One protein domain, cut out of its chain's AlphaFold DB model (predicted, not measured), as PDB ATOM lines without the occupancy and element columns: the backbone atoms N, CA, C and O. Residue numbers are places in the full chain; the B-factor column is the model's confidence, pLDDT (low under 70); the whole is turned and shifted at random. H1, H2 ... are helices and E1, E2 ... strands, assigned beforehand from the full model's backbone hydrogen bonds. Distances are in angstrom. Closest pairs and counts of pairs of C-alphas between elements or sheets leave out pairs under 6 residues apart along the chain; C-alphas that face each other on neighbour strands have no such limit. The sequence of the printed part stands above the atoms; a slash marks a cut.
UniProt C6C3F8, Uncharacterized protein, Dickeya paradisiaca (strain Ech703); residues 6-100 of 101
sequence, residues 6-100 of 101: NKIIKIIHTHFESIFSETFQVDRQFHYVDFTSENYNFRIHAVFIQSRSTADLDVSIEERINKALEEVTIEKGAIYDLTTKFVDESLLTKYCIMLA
ATOM      1  N   ASN A   6      63.064  24.093  -0.897       88.44
ATOM      2  CA  ASN A   6      63.305  25.395  -1.517       88.44
ATOM      3  C   ASN A   6      63.265  25.273  -3.042       88.44
ATOM      4  O   ASN A   6      62.693  26.127  -3.717       88.44
ATOM      5  N   LYS A   7      63.799  24.170  -3.585       90.19
ATOM      6  CA  LYS A   7      63.665  23.855  -5.011       90.19
ATOM      7  C   LYS A   7      62.198  23.720  -5.422       90.19
ATOM      8  O   LYS A   7      61.828  24.213  -6.480       90.19
ATOM      9  N   ILE A   8      61.364  23.095  -4.590       89.44
ATOM     10  CA  ILE A   8      59.932  22.948  -4.886       89.44
ATOM     11  C   ILE A   8      59.189  24.271  -4.809       89.44
ATOM     12  O   ILE A   8      58.429  24.573  -5.721       89.44
ATOM     13  N   ILE A   9      59.458  25.087  -3.793       91.69
ATOM     14  CA  ILE A   9      58.901  26.442  -3.699       91.69
ATOM     15  C   ILE A   9      59.270  27.253  -4.945       91.69
ATOM     16  O   ILE A   9      58.410  27.918  -5.506       91.69
ATOM     17  N   LYS A  10      60.513  27.144  -5.432       94.44
ATOM     18  CA  LYS A  10      60.941  27.816  -6.666       94.44
ATOM     19  C   LYS A  10      60.194  27.313  -7.907       94.44
ATOM     20  O   LYS A  10      59.828  28.126  -8.743       94.44
ATOM     21  N   ILE A  11      59.964  26.004  -8.024       94.19
ATOM     22  CA  ILE A  11      59.187  25.432  -9.137       94.19
ATOM     23  C   ILE A  11      57.753  25.964  -9.109       94.19
ATOM     24  O   ILE A  11      57.276  26.466 -10.118       94.19
ATOM     25  N   ILE A  12      57.098  25.921  -7.945       94.69
ATOM     26  CA  ILE A  12      55.747  26.469  -7.757       94.69
ATOM     27  C   ILE A  12      55.719  27.955  -8.124       94.69
ATOM     28  O   ILE A  12      54.823  28.387  -8.841       94.69
ATOM     29  N   HIS A  13      56.717  28.717  -7.669       96.25
ATOM     30  CA  HIS A  13      56.828  30.142  -7.952       96.25
ATOM     31  C   HIS A  13      56.839  30.415  -9.458       96.25
ATOM     32  O   HIS A  13      55.959  31.099  -9.966       96.25
ATOM     33  N   THR A  14      57.787  29.809 -10.180       96.69
ATOM     34  CA  THR A  14      57.909  29.966 -11.636       96.69
ATOM     35  C   THR A  14      56.656  29.494 -12.372       96.69
ATOM     36  O   THR A  14      56.261  30.096 -13.368       96.69
ATOM     37  N   HIS A  15      56.000  28.447 -11.872       96.44
ATOM     38  CA  HIS A  15      54.759  27.941 -12.449       96.44
ATOM     39  C   HIS A  15      53.603  28.936 -12.310       96.44
ATOM     40  O   HIS A  15      52.905  29.211 -13.284       96.44
ATOM     41  N   PHE A  16      53.426  29.540 -11.133       95.25
ATOM     42  CA  PHE A  16      52.423  30.586 -10.924       95.25
ATOM     43  C   PHE A  16      52.698  31.839 -11.754       95.25
ATOM     44  O   PHE A  16      51.768  32.353 -12.379       95.25
ATOM     45  N   GLU A  17      53.954  32.284 -11.838       96.19
ATOM     46  CA  GLU A  17      54.323  33.407 -12.709       96.19
ATOM     47  C   GLU A  17      53.976  33.113 -14.176       96.19
ATOM     48  O   GLU A  17      53.471  33.983 -14.885       96.19
ATOM     49  N   SER A  18      54.165  31.865 -14.620       96.06
ATOM     50  CA  SER A  18      53.810  31.436 -15.974       96.06
ATOM     51  C   SER A  18      52.298  31.361 -16.218       96.06
ATOM     52  O   SER A  18      51.856  31.735 -17.302       96.06
ATOM     53  N   ILE A  19      51.502  30.851 -15.271       94.69
ATOM     54  CA  ILE A  19      50.044  30.690 -15.444       94.69
ATOM     55  C   ILE A  19      49.335  32.042 -15.415       94.69
ATOM     56  O   ILE A  19      48.474  32.313 -16.251       94.69
ATOM     57  N   PHE A  20      49.684  32.884 -14.446       93.44
ATOM     58  CA  PHE A  20      48.958  34.123 -14.177       93.44
ATOM     59  C   PHE A  20      49.596  35.345 -14.838       93.44
ATOM     60  O   PHE A  20      48.972  36.401 -14.862       93.44
ATOM     61  N   SER A  21      50.791  35.198 -15.428       94.56
ATOM     62  CA  SER A  21      51.551  36.298 -16.044       94.56
ATOM     63  C   SER A  21      51.785  37.467 -15.076       94.56
ATOM     64  O   SER A  21      51.751  38.632 -15.470       94.56
ATOM     65  N   GLU A  22      52.018  37.149 -13.801       94.31
ATOM     66  CA  GLU A  22      52.244  38.101 -12.711       94.31
ATOM     67  C   GLU A  22      53.469  37.696 -11.898       94.31
ATOM     68  O   GLU A  22      53.760  36.513 -11.767       94.31
ATOM     69  N   THR A  23      54.173  38.669 -11.323       95.56
ATOM     70  CA  THR A  23      55.248  38.398 -10.363       95.56
ATOM     71  C   THR A  23      54.649  38.152  -8.986       95.56
ATOM     72  O   THR A  23      53.844  38.953  -8.505       95.56
ATOM     73  N   PHE A  24      55.078  37.077  -8.331       96.62
ATOM     74  CA  PHE A  24      54.614  36.731  -6.995       96.62
ATOM     75  C   PHE A  24      55.683  37.047  -5.944       96.62
ATOM     76  O   PHE A  24      56.881  36.843  -6.124       96.62
ATOM     77  N   GLN A  25      55.242  37.550  -4.800       96.81
ATOM     78  CA  GLN A  25      56.020  37.539  -3.573       96.81
ATOM     79  C   GLN A  25      55.788  36.215  -2.855       96.81
ATOM     80  O   GLN A  25      54.664  35.713  -2.814       96.81
ATOM     81  N   VAL A  26      56.855  35.663  -2.282       96.25
ATOM     82  CA  VAL A  26      56.819  34.383  -1.572       96.25
ATOM     83  C   VAL A  26      57.071  34.631  -0.091       96.25
ATOM     84  O   VAL A  26      58.163  35.068   0.275       96.25
ATOM     85  N   ASP A  27      56.091  34.312   0.752       94.81
ATOM     86  CA  ASP A  27      56.238  34.308   2.210       94.81
ATOM     87  C   ASP A  27      56.117  32.882   2.756       94.81
ATOM     88  O   ASP A  27      55.129  32.178   2.542       94.81
ATOM     89  N   ARG A  28      57.155  32.423   3.457       89.75
ATOM     90  CA  ARG A  28      57.229  31.054   3.966       89.75
ATOM     91  C   ARG A  28      56.898  31.027   5.448       89.75
ATOM     92  O   ARG A  28      57.667  31.509   6.274       89.75
ATOM     93  N   GLN A  29      55.836  30.306   5.773       87.88
ATOM     94  CA  GLN A  29      55.422  30.024   7.138       87.88
ATOM     95  C   GLN A  29      55.750  28.572   7.516       87.88
ATOM     96  O   GLN A  29      56.204  27.762   6.701       87.88
ATOM     97  N   PHE A  30      55.556  28.227   8.789       79.62
ATOM     98  CA  PHE A  30      55.914  26.899   9.301       79.62
ATOM     99  C   PHE A  30      55.101  25.764   8.644       79.62
ATOM    100  O   PHE A  30      55.636  24.685   8.393       79.62
ATOM    101  N   HIS A  31      53.826  26.012   8.320       85.25
ATOM    102  CA  HIS A  31      52.901  24.997   7.792       85.25
ATOM    103  C   HIS A  31      52.423  25.239   6.358       85.25
ATOM    104  O   HIS A  31      51.743  24.379   5.793       85.25
ATOM    105  N   TYR A  32      52.758  26.380   5.769       89.62
ATOM    106  CA  TYR A  32      52.326  26.757   4.430       89.62
ATOM    107  C   TYR A  32      53.275  27.792   3.823       89.62
ATOM    108  O   TYR A  32      54.142  28.339   4.506       89.62
ATOM    109  N   VAL A  33      53.120  28.036   2.528       93.69
ATOM    110  CA  VAL A  33      53.828  29.078   1.784       93.69
ATOM    111  C   VAL A  33      52.791  29.903   1.041       93.69
ATOM    112  O   VAL A  33      52.001  29.334   0.289       93.69
ATOM    113  N   ASP A  34      52.803  31.211   1.260       95.62
ATOM    114  CA  ASP A  34      51.922  32.157   0.587       95.62
ATOM    115  C   ASP A  34      52.632  32.722  -0.653       95.62
ATOM    116  O   ASP A  34      53.797  33.123  -0.604       95.62
ATOM    117  N   PHE A  35      51.913  32.742  -1.772       96.62
ATOM    118  CA  PHE A  35      52.302  33.337  -3.044       96.62
ATOM    119  C   PHE A  35      51.316  34.460  -3.340       96.62
ATOM    120  O   PHE A  35      50.152  34.198  -3.641       96.62
ATOM    121  N   THR A  36      51.772  35.707  -3.244       96.19
ATOM    122  CA  THR A  36      50.910  36.888  -3.398       96.19
ATOM    123  C   THR A  36      51.382  37.763  -4.552       96.19
ATOM    124  O   THR A  36      52.546  38.154  -4.589       96.19
ATOM    125  N   SER A  37      50.487  38.086  -5.475       95.56
ATOM    126  CA  SER A  37      50.683  39.078  -6.533       95.56
ATOM    127  C   SER A  37      49.695  40.239  -6.361       95.56
ATOM    128  O   SER A  37      49.006  40.335  -5.344       95.56
ATOM    129  N   GLU A  38      49.619  41.139  -7.343       93.19
ATOM    130  CA  GLU A  38      48.641  42.233  -7.327       93.19
ATOM    131  C   GLU A  38      47.199  41.707  -7.338       93.19
ATOM    132  O   GLU A  38      46.345  42.236  -6.628       93.19
ATOM    133  N   ASN A  39      46.927  40.657  -8.121       92.75
ATOM    134  CA  ASN A  39      45.568  40.158  -8.311       92.75
ATOM    135  C   ASN A  39      45.275  38.831  -7.612       92.75
ATOM    136  O   ASN A  39      44.101  38.495  -7.475       92.75
ATOM    137  N   TYR A  40      46.281  38.063  -7.192       94.06
ATOM    138  CA  TYR A  40      46.064  36.702  -6.705       94.06
ATOM    139  C   TYR A  40      46.805  36.419  -5.404       94.06
ATOM    140  O   TYR A  40      47.917  36.895  -5.177       94.06
ATOM    141  N   ASN A  41      46.194  35.591  -4.562       94.19
ATOM    142  CA  ASN A  41      46.812  35.093  -3.345       94.19
ATOM    143  C   ASN A  41      46.571  33.584  -3.224       94.19
ATOM    144  O   ASN A  41      45.430  33.126  -3.142       94.19
ATOM    145  N   PHE A  42      47.658  32.817  -3.222       94.88
ATOM    146  CA  PHE A  42      47.633  31.367  -3.092       94.88
ATOM    147  C   PHE A  42      48.431  30.928  -1.874       94.88
ATOM    148  O   PHE A  42      49.634  31.162  -1.790       94.88
ATOM    149  N   ARG A  43      47.788  30.194  -0.977       94.69
ATOM    150  CA  ARG A  43      48.411  29.537   0.164       94.69
ATOM    151  C   ARG A  43      48.598  28.062  -0.129       94.69
ATOM    152  O   ARG A  43      47.633  27.312  -0.230       94.69
ATOM    153  N   ILE A  44      49.839  27.600  -0.219       92.50
ATOM    154  CA  ILE A  44      50.137  26.176  -0.402       92.50
ATOM    155  C   ILE A  44      50.516  25.549   0.931       92.50
ATOM    156  O   ILE A  44      51.577  25.831   1.489       92.50
ATOM    157  N   HIS A  45      49.677  24.642   1.426       90.44
ATOM    158  CA  HIS A  45      49.959  23.918   2.659       90.44
ATOM    159  C   HIS A  45      51.074  22.884   2.473       90.44
ATOM    160  O   HIS A  45      51.184  22.220   1.443       90.44
ATOM    161  N   ALA A  46      51.869  22.660   3.521       85.38
ATOM    162  CA  ALA A  46      52.933  21.656   3.513       85.38
ATOM    163  C   ALA A  46      52.402  20.256   3.161       85.38
ATOM    164  O   ALA A  46      53.071  19.517   2.440       85.38
ATOM    165  N   VAL A  47      51.179  19.921   3.592       82.88
ATOM    166  CA  VAL A  47      50.520  18.654   3.239       82.88
ATOM    167  C   VAL A  47      50.294  18.521   1.736       82.88
ATOM    168  O   VAL A  47      50.514  17.440   1.213       82.88
ATOM    169  N   PHE A  48      49.988  19.611   1.022       84.56
ATOM    170  CA  PHE A  48      49.902  19.618  -0.441       84.56
ATOM    171  C   PHE A  48      51.243  19.270  -1.076       84.56
ATOM    172  O   PHE A  48      51.304  18.501  -2.023       84.56
ATOM    173  N   ILE A  49      52.355  19.766  -0.541       82.12
ATOM    174  CA  ILE A  49      53.680  19.452  -1.089       82.12
ATOM    175  C   ILE A  49      54.100  18.017  -0.732       82.12
ATOM    176  O   ILE A  49      54.705  17.318  -1.551       82.12
ATOM    177  N   GLN A  50      53.791  17.573   0.486       75.62
ATOM    178  CA  GLN A  50      54.309  16.340   1.079       75.62
ATOM    179  C   GLN A  50      53.495  15.089   0.750       75.62
ATOM    180  O   GLN A  50      54.095  14.018   0.620       75.62
ATOM    181  N   SER A  51      52.170  15.191   0.627       66.50
ATOM    182  CA  SER A  51      51.309  14.035   0.394       66.50
ATOM    183  C   SER A  51      51.555  13.486  -1.008       66.50
ATOM    184  O   SER A  51      51.157  14.098  -1.992       66.50
ATOM    185  N   ARG A  52      52.226  12.342  -1.109       62.16
ATOM    186  CA  ARG A  52      52.315  11.578  -2.352       62.16
ATOM    187  C   ARG A  52      51.651  10.236  -2.111       62.16
ATOM    188  O   ARG A  52      52.123   9.486  -1.256       62.16
ATOM    189  N   SER A  53      50.592   9.924  -2.849       58.38
ATOM    190  CA  SER A  53      50.224   8.523  -3.050       58.38
ATOM    191  C   SER A  53      51.301   7.843  -3.913       58.38
ATOM    192  O   SER A  53      52.087   8.516  -4.580       58.38
ATOM    193  N   THR A  54      51.387   6.513  -3.916       56.25
ATOM    194  CA  THR A  54      52.313   5.781  -4.804       56.25
ATOM    195  C   THR A  54      52.069   6.085  -6.286       56.25
ATOM    196  O   THR A  54      53.018   6.052  -7.059       56.25
ATOM    197  N   ALA A  55      50.841   6.460  -6.661       55.66
ATOM    198  CA  ALA A  55      50.487   6.942  -7.998       55.66
ATOM    199  C   ALA A  55      50.960   8.386  -8.283       55.66
ATOM    200  O   ALA A  55      51.098   8.767  -9.439       55.66
ATOM    201  N   ASP A  56      51.251   9.179  -7.245       56.12
ATOM    202  CA  ASP A  56      51.756  10.558  -7.355       56.12
ATOM    203  C   ASP A  56      53.288  10.644  -7.368       56.12
ATOM    204  O   ASP A  56      53.846  11.741  -7.399       56.12
ATOM    205  N   LEU A  57      54.004   9.516  -7.291       61.47
ATOM    206  CA  LEU A  57      55.463   9.532  -7.434       61.47
ATOM    207  C   LEU A  57      55.889  10.014  -8.827       61.47
ATOM    208  O   LEU A  57      56.937  10.654  -8.927       61.47
ATOM    209  N   ASP A  58      55.045   9.774  -9.832       67.94
ATOM    210  CA  ASP A  58      55.285  10.130 -11.232       67.94
ATOM    211  C   ASP A  58      54.649  11.471 -11.644       67.94
ATOM    212  O   ASP A  58      54.892  11.940 -12.752       67.94
ATOM    213  N   VAL A  59      53.871  12.117 -10.765       76.81
ATOM    214  CA  VAL A  59      53.155  13.370 -11.067       76.81
ATOM    215  C   VAL A  59      53.938  14.567 -10.522       76.81
ATOM    216  O   VAL A  59      54.305  14.611  -9.339       76.81
ATOM    217  N   SER A  60      54.196  15.569 -11.365       85.81
ATOM    218  CA  SER A  60      54.938  16.764 -10.940       85.81
ATOM    219  C   SER A  60      54.103  17.660 -10.008       85.81
ATOM    220  O   SER A  60      52.876  17.570  -9.944       85.81
ATOM    221  N   ILE A  61      54.752  18.557  -9.253       86.81
ATOM    222  CA  ILE A  61      54.022  19.538  -8.425       86.81
ATOM    223  C   ILE A  61      53.187  20.496  -9.291       86.81
ATOM    224  O   ILE A  61      52.103  20.896  -8.881       86.81
ATOM    225  N   GLU A  62      53.663  20.805 -10.496       90.81
ATOM    226  CA  GLU A  62      52.996  21.678 -11.465       90.81
ATOM    227  C   GLU A  62      51.711  21.032 -11.989       90.81
ATOM    228  O   GLU A  62      50.657  21.663 -12.000       90.81
ATOM    229  N   GLU A  63      51.761  19.743 -12.338       88.25
ATOM    230  CA  GLU A  63      50.583  18.986 -12.779       88.25
ATOM    231  C   GLU A  63      49.520  18.887 -11.682       88.25
ATOM    232  O   GLU A  63      48.323  18.970 -11.956       88.25
ATOM    233  N   ARG A  64      49.941  18.744 -10.421       86.31
ATOM    234  CA  ARG A  64      49.030  18.707  -9.263       86.31
ATOM    235  C   ARG A  64      48.343  20.050  -9.051       86.31
ATOM    236  O   ARG A  64      47.151  20.079  -8.758       86.31
ATOM    237  N   ILE A  65      49.084  21.145  -9.219       90.62
ATOM    238  CA  ILE A  65      48.538  22.504  -9.203       90.62
ATOM    239  C   ILE A  65      47.526  22.676 -10.335       90.62
ATOM    240  O   ILE A  65      46.402  23.076 -10.062       90.62
ATOM    241  N   ASN A  66      47.881  22.315 -11.570       90.94
ATOM    242  CA  ASN A  66      46.986  22.455 -12.723       90.94
ATOM    243  C   ASN A  66      45.673  21.700 -12.507       90.94
ATOM    244  O   ASN A  66      44.607  22.287 -12.649       90.94
ATOM    245  N   LYS A  67      45.744  20.444 -12.049       86.31
ATOM    246  CA  LYS A  67      44.553  19.653 -11.710       86.31
ATOM    247  C   LYS A  67      43.696  20.307 -10.628       86.31
ATOM    248  O   LYS A  67      42.479  20.272 -10.721       86.31
ATOM    249  N   ALA A  68      44.309  20.892  -9.597       86.25
ATOM    250  CA  ALA A  68      43.559  21.596  -8.557       86.25
ATOM    251  C   ALA A  68      42.885  22.869  -9.099       86.25
ATOM    252  O   ALA A  68      41.762  23.174  -8.707       86.25
ATOM    253  N   LEU A  69      43.552  23.588 -10.006       88.50
ATOM    254  CA  LEU A  69      43.025  24.793 -10.651       88.50
ATOM    255  C   LEU A  69      41.904  24.487 -11.656       88.50
ATOM    256  O   LEU A  69      40.990  25.290 -11.788       88.50
ATOM    257  N   GLU A  70      41.920  23.333 -12.327       86.25
ATOM    258  CA  GLU A  70      40.842  22.914 -13.242       86.25
ATOM    259  C   GLU A  70      39.474  22.795 -12.544       86.25
ATOM    260  O   GLU A  70      38.435  22.942 -13.187       86.25
ATOM    261  N   GLU A  71      39.457  22.553 -11.230       79.81
ATOM    262  CA  GLU A  71      38.218  22.369 -10.467       79.81
ATOM    263  C   GLU A  71      37.562  23.685 -10.018       79.81
ATOM    264  O   GLU A  71      36.431  23.657  -9.528       79.81
ATOM    265  N   VAL A  72      38.244  24.833 -10.147       82.94
ATOM    266  CA  VAL A  72      37.784  26.114  -9.591       82.94
ATOM    267  C   VAL A  72      38.092  27.284 -10.523       82.94
ATOM    268  O   VAL A  72      39.204  27.451 -11.011       82.94
ATOM    269  N   THR A  73      37.115  28.170 -10.716       85.81
ATOM    270  CA  THR A  73      37.357  29.466 -11.360       85.81
ATOM    271  C   THR A  73      38.070  30.404 -10.387       85.81
ATOM    272  O   THR A  73      37.533  30.736  -9.332       85.81
ATOM    273  N   ILE A  74      39.287  30.818 -10.741       87.81
ATOM    274  CA  ILE A  74      40.096  31.734  -9.933       87.81
ATOM    275  C   ILE A  74      39.648  33.174 -10.177       87.81
ATOM    276  O   ILE A  74      39.697  33.678 -11.299       87.81
ATOM    277  N   GLU A  75      39.238  33.837  -9.107       88.88
ATOM    278  CA  GLU A  75      38.809  35.226  -9.077       88.88
ATOM    279  C   GLU A  75      39.929  36.112  -8.531       88.88
ATOM    280  O   GLU A  75      40.695  35.728  -7.642       88.88
ATOM    281  N   LYS A  76      40.024  37.328  -9.067       89.56
ATOM    282  CA  LYS A  76      40.997  38.317  -8.602       89.56
ATOM    283  C   LYS A  76      40.619  38.837  -7.215       89.56
ATOM    284  O   LYS A  76      39.447  39.082  -6.943       89.56
ATOM    285  N   GLY A  77      41.614  39.052  -6.360       85.50
ATOM    286  CA  GLY A  77      41.458  39.558  -4.994       85.50
ATOM    287  C   GLY A  77      41.025  38.505  -3.969       85.50
ATOM    288  O   GLY A  77      40.954  38.815  -2.780       85.50
ATOM    289  N   ALA A  78      40.761  37.271  -4.402       86.50
ATOM    290  CA  ALA A  78      40.457  36.148  -3.528       86.50
ATOM    291  C   ALA A  78      41.735  35.440  -3.041       86.50
ATOM    292  O   ALA A  78      42.774  35.453  -3.706       86.50
ATOM    293  N   ILE A  79      41.638  34.809  -1.868       87.81
ATOM    294  CA  ILE A  79      42.704  33.994  -1.277       87.81
ATOM    295  C   ILE A  79      42.326  32.525  -1.427       87.81
ATOM    296  O   ILE A  79      41.210  32.135  -1.079       87.81
ATOM    297  N   TYR A  80      43.254  31.704  -1.909       90.81
ATOM    298  CA  TYR A  80      43.011  30.292  -2.174       90.81
ATOM    299  C   TYR A  80      43.984  29.376  -1.431       90.81
ATOM    300  O   TYR A  80      45.193  29.467  -1.623       90.81
ATOM    301  N   ASP A  81      43.456  28.424  -0.666       90.06
ATOM    302  CA  ASP A  81      44.217  27.387   0.028       90.06
ATOM    303  C   ASP A  81      44.346  26.132  -0.847       90.06
ATOM    304  O   ASP A  81      43.363  25.434  -1.109       90.06
ATOM    305  N   LEU A  82      45.572  25.802  -1.255       90.00
ATOM    306  CA  LEU A  82      45.928  24.530  -1.874       90.00
ATOM    307  C   LEU A  82      46.306  23.530  -0.777       90.00
ATOM    308  O   LEU A  82      47.322  23.667  -0.086       90.00
ATOM    309  N   THR A  83      45.478  22.502  -0.623       86.00
ATOM    310  CA  THR A  83      45.614  21.469   0.408       86.00
ATOM    311  C   THR A  83      45.231  20.094  -0.134       86.00
ATOM    312  O   THR A  83      44.826  19.946  -1.289       86.00
ATOM    313  N   THR A  84      45.358  19.065   0.693       76.50
ATOM    314  CA  THR A  84      44.859  17.729   0.375       76.50
ATOM    315  C   THR A  84      43.699  17.339   1.264       76.50
ATOM    316  O   THR A  84      43.621  17.721   2.431       76.50
ATOM    317  N   LYS A  85      42.766  16.585   0.685       69.25
ATOM    318  CA  LYS A  85      41.637  15.994   1.400       69.25
ATOM    319  C   LYS A  85      41.655  14.488   1.181       69.25
ATOM    320  O   LYS A  85      41.924  14.020   0.072       69.25
ATOM    321  N   PHE A  86      41.362  13.740   2.237       56.50
ATOM    322  CA  PHE A  86      41.077  12.314   2.131       56.50
ATOM    323  C   PHE A  86      39.639  12.154   1.636       56.50
ATOM    324  O   PHE A  86      38.727  12.749   2.210       56.50
ATOM    325  N   VAL A  87      39.445  11.397   0.558       52.72
ATOM    326  CA  VAL A  87      38.119  11.000   0.067       52.72
ATOM    327  C   VAL A  87      37.946   9.523   0.447       52.72
ATOM    328  O   VAL A  87      38.868   8.747   0.218       52.72
ATOM    329  N   ASP A  88      36.834   9.193   1.113       42.59
ATOM    330  CA  ASP A  88      36.564   7.998   1.943       42.59
ATOM    331  C   ASP A  88      37.264   6.657   1.619       42.59
ATOM    332  O   ASP A  88      37.429   6.275   0.464       42.59
ATOM    333  N   GLU A  89      37.605   5.956   2.719       44.25
ATOM    334  CA  GLU A  89      38.031   4.559   3.013       44.25
ATOM    335  C   GLU A  89      38.888   3.727   2.032       44.25
ATOM    336  O   GLU A  89      39.462   2.717   2.440       44.25
ATOM    337  N   SER A  90      39.133   4.176   0.805       48.75
ATOM    338  CA  SER A  90      40.120   3.595  -0.111       48.75
ATOM    339  C   SER A  90      41.172   4.627  -0.524       48.75
ATOM    340  O   SER A  90      41.335   4.910  -1.703       48.75
ATOM    341  N   LEU A  91      41.867   5.203   0.468       48.62
ATOM    342  CA  LEU A  91      43.232   5.777   0.426       48.62
ATOM    343  C   LEU A  91      43.652   6.628  -0.800       48.62
ATOM    344  O   LEU A  91      44.846   6.725  -1.094       48.62
ATOM    345  N   LEU A  92      42.736   7.289  -1.509       52.91
ATOM    346  CA  LEU A  92      43.096   8.217  -2.582       52.91
ATOM    347  C   LEU A  92      43.175   9.638  -2.021       52.91
ATOM    348  O   LEU A  92      42.209  10.189  -1.495       52.91
ATOM    349  N   THR A  93      44.367  10.231  -2.110       56.56
ATOM    350  CA  THR A  93      44.586  11.636  -1.753       56.56
ATOM    351  C   THR A  93      44.114  12.506  -2.910       56.56
ATOM    352  O   THR A  93      44.615  12.352  -4.022       56.56
ATOM    353  N   LYS A  94      43.181  13.434  -2.664       69.44
ATOM    354  CA  LYS A  94      42.763  14.416  -3.671       69.44
ATOM    355  C   LYS A  94      43.416  15.772  -3.395       69.44
ATOM    356  O   LYS A  94      43.343  16.283  -2.276       69.44
ATOM    357  N   TYR A  95      44.038  16.348  -4.423       70.94
ATOM    358  CA  TYR A  95      44.500  17.737  -4.425       70.94
ATOM    359  C   TYR A  95      43.304  18.663  -4.565       70.94
ATOM    360  O   TYR A  95      42.447  18.440  -5.416       70.94
ATOM    361  N   CYS A  96      43.218  19.672  -3.709       74.00
ATOM    362  CA  CYS A  96      42.087  20.583  -3.692       74.00
ATOM    363  C   CYS A  96      42.569  22.017  -3.532       74.00
ATOM    364  O   CYS A  96      43.524  22.279  -2.800       74.00
ATOM    365  N   ILE A  97      41.832  22.931  -4.149       80.62
ATOM    366  CA  ILE A  97      41.909  24.360  -3.883       80.62
ATOM    367  C   ILE A  97      40.600  24.806  -3.222       80.62
ATOM    368  O   ILE A  97      39.522  24.315  -3.562       80.62
ATOM    369  N   MET A  98      40.680  25.673  -2.219       83.00
ATOM    370  CA  MET A  98      39.514  26.203  -1.508       83.00
ATOM    371  C   MET A  98      39.649  27.706  -1.345       83.00
ATOM    372  O   MET A  98      40.745  28.187  -1.094       83.00
ATOM    373  N   LEU A  99      38.543  28.441  -1.424       79.25
ATOM    374  CA  LEU A  99      38.525  29.841  -1.016       79.25
ATOM    375  C   LEU A  99      38.792  29.925   0.496       79.25
ATOM    376  O   LEU A  99      38.069  29.298   1.280       79.25
ATOM    377  N   ALA A 100      39.819  30.670   0.898       70.62
ATOM    378  CA  ALA A 100      40.103  30.928   2.304       70.62
ATOM    379  C   ALA A 100      39.015  31.852   2.883       70.62
ATOM    380  O   ALA A 100      38.580  32.799   2.226       70.62
TER     381      ALA A 100
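AT A GLANCE: This is residues 6 to 100 of the 101 residues of an uncharacterized protein of Dickeya paradisiaca (strain Ech703) (UniProt C6C3F8). One five-stranded sheet has helices H1 and H3 side by side over one face, in two layers, while the short helix H2 continues from the end of E3 at the sheet's level. The long hairpin of E4 and E5 reaches toward one end of the longest axis. The 95 printed residues hold three named helices and five named strands, in the order H1 E1 E2 E3 H2 H3 E4 E5, class mixed. The sheet runs E1 E2 E3 E4 E5, mixed; the whole is compact, radius of gyration of the C-alphas 13.0 A, spans 40 by 27 by 24 A.

IN THESE COORDINATES: H1, residues 6 to 20, begins with C-alpha 6 at (63.305, 25.395, -1.517) and measures 21.0 A. E1, 25 to 28, E2, 32 to 36, and E3, 41 to 45, measure 10.0, 12.9 and 13.1 A. H2, 46 to 50, measures 6.0 A and H3, 61 to 70, 14.4 A. E4, 79 to 87, 23.5 A, bends by 52 degrees at residue 84; E5, 92 to 99, 22.2 A, ends at (38.525, 29.841, -1.016).

HOW THE PARTS SIT: E1 E2 E3 form a meander of two hairpins, each strand the antiparallel neighbour of the one before; N 27 and O 34, 2.9 A, and N 35 and O 42, 2.8 A, are within hydrogen-bond range. E3 and E4 are parallel, N 43 to O 80 2.8 A; with H2 and H3 between them they form a strand-helix-strand unit, its crossover left-handed. E4 and E5 are an antiparallel hairpin, N 83 to O 96 2.9 A. H1, height over the sheet 9.9 A, lies over E2 and only just over E1, with 3 C-alphas on it. H3, on the same face, runs across E4 at 79 degrees on the local plane; the closest C-alphas of H3 and E5, Ala 68 and Cys 96, are 5.2 A apart. H1 and H3 touch, closest C-alphas His 15 and Glu 62, 6.6 A. Every O i to N i+4 pair in H1, H2 and H3 is within range.

THE WHOLE: The farthest C-alphas, Glu 38 and Glu 89, are 40.5 A apart. The printed part has no cut and no long link. Residues 51 to 58 and 85 to 94 include those under pLDDT 70.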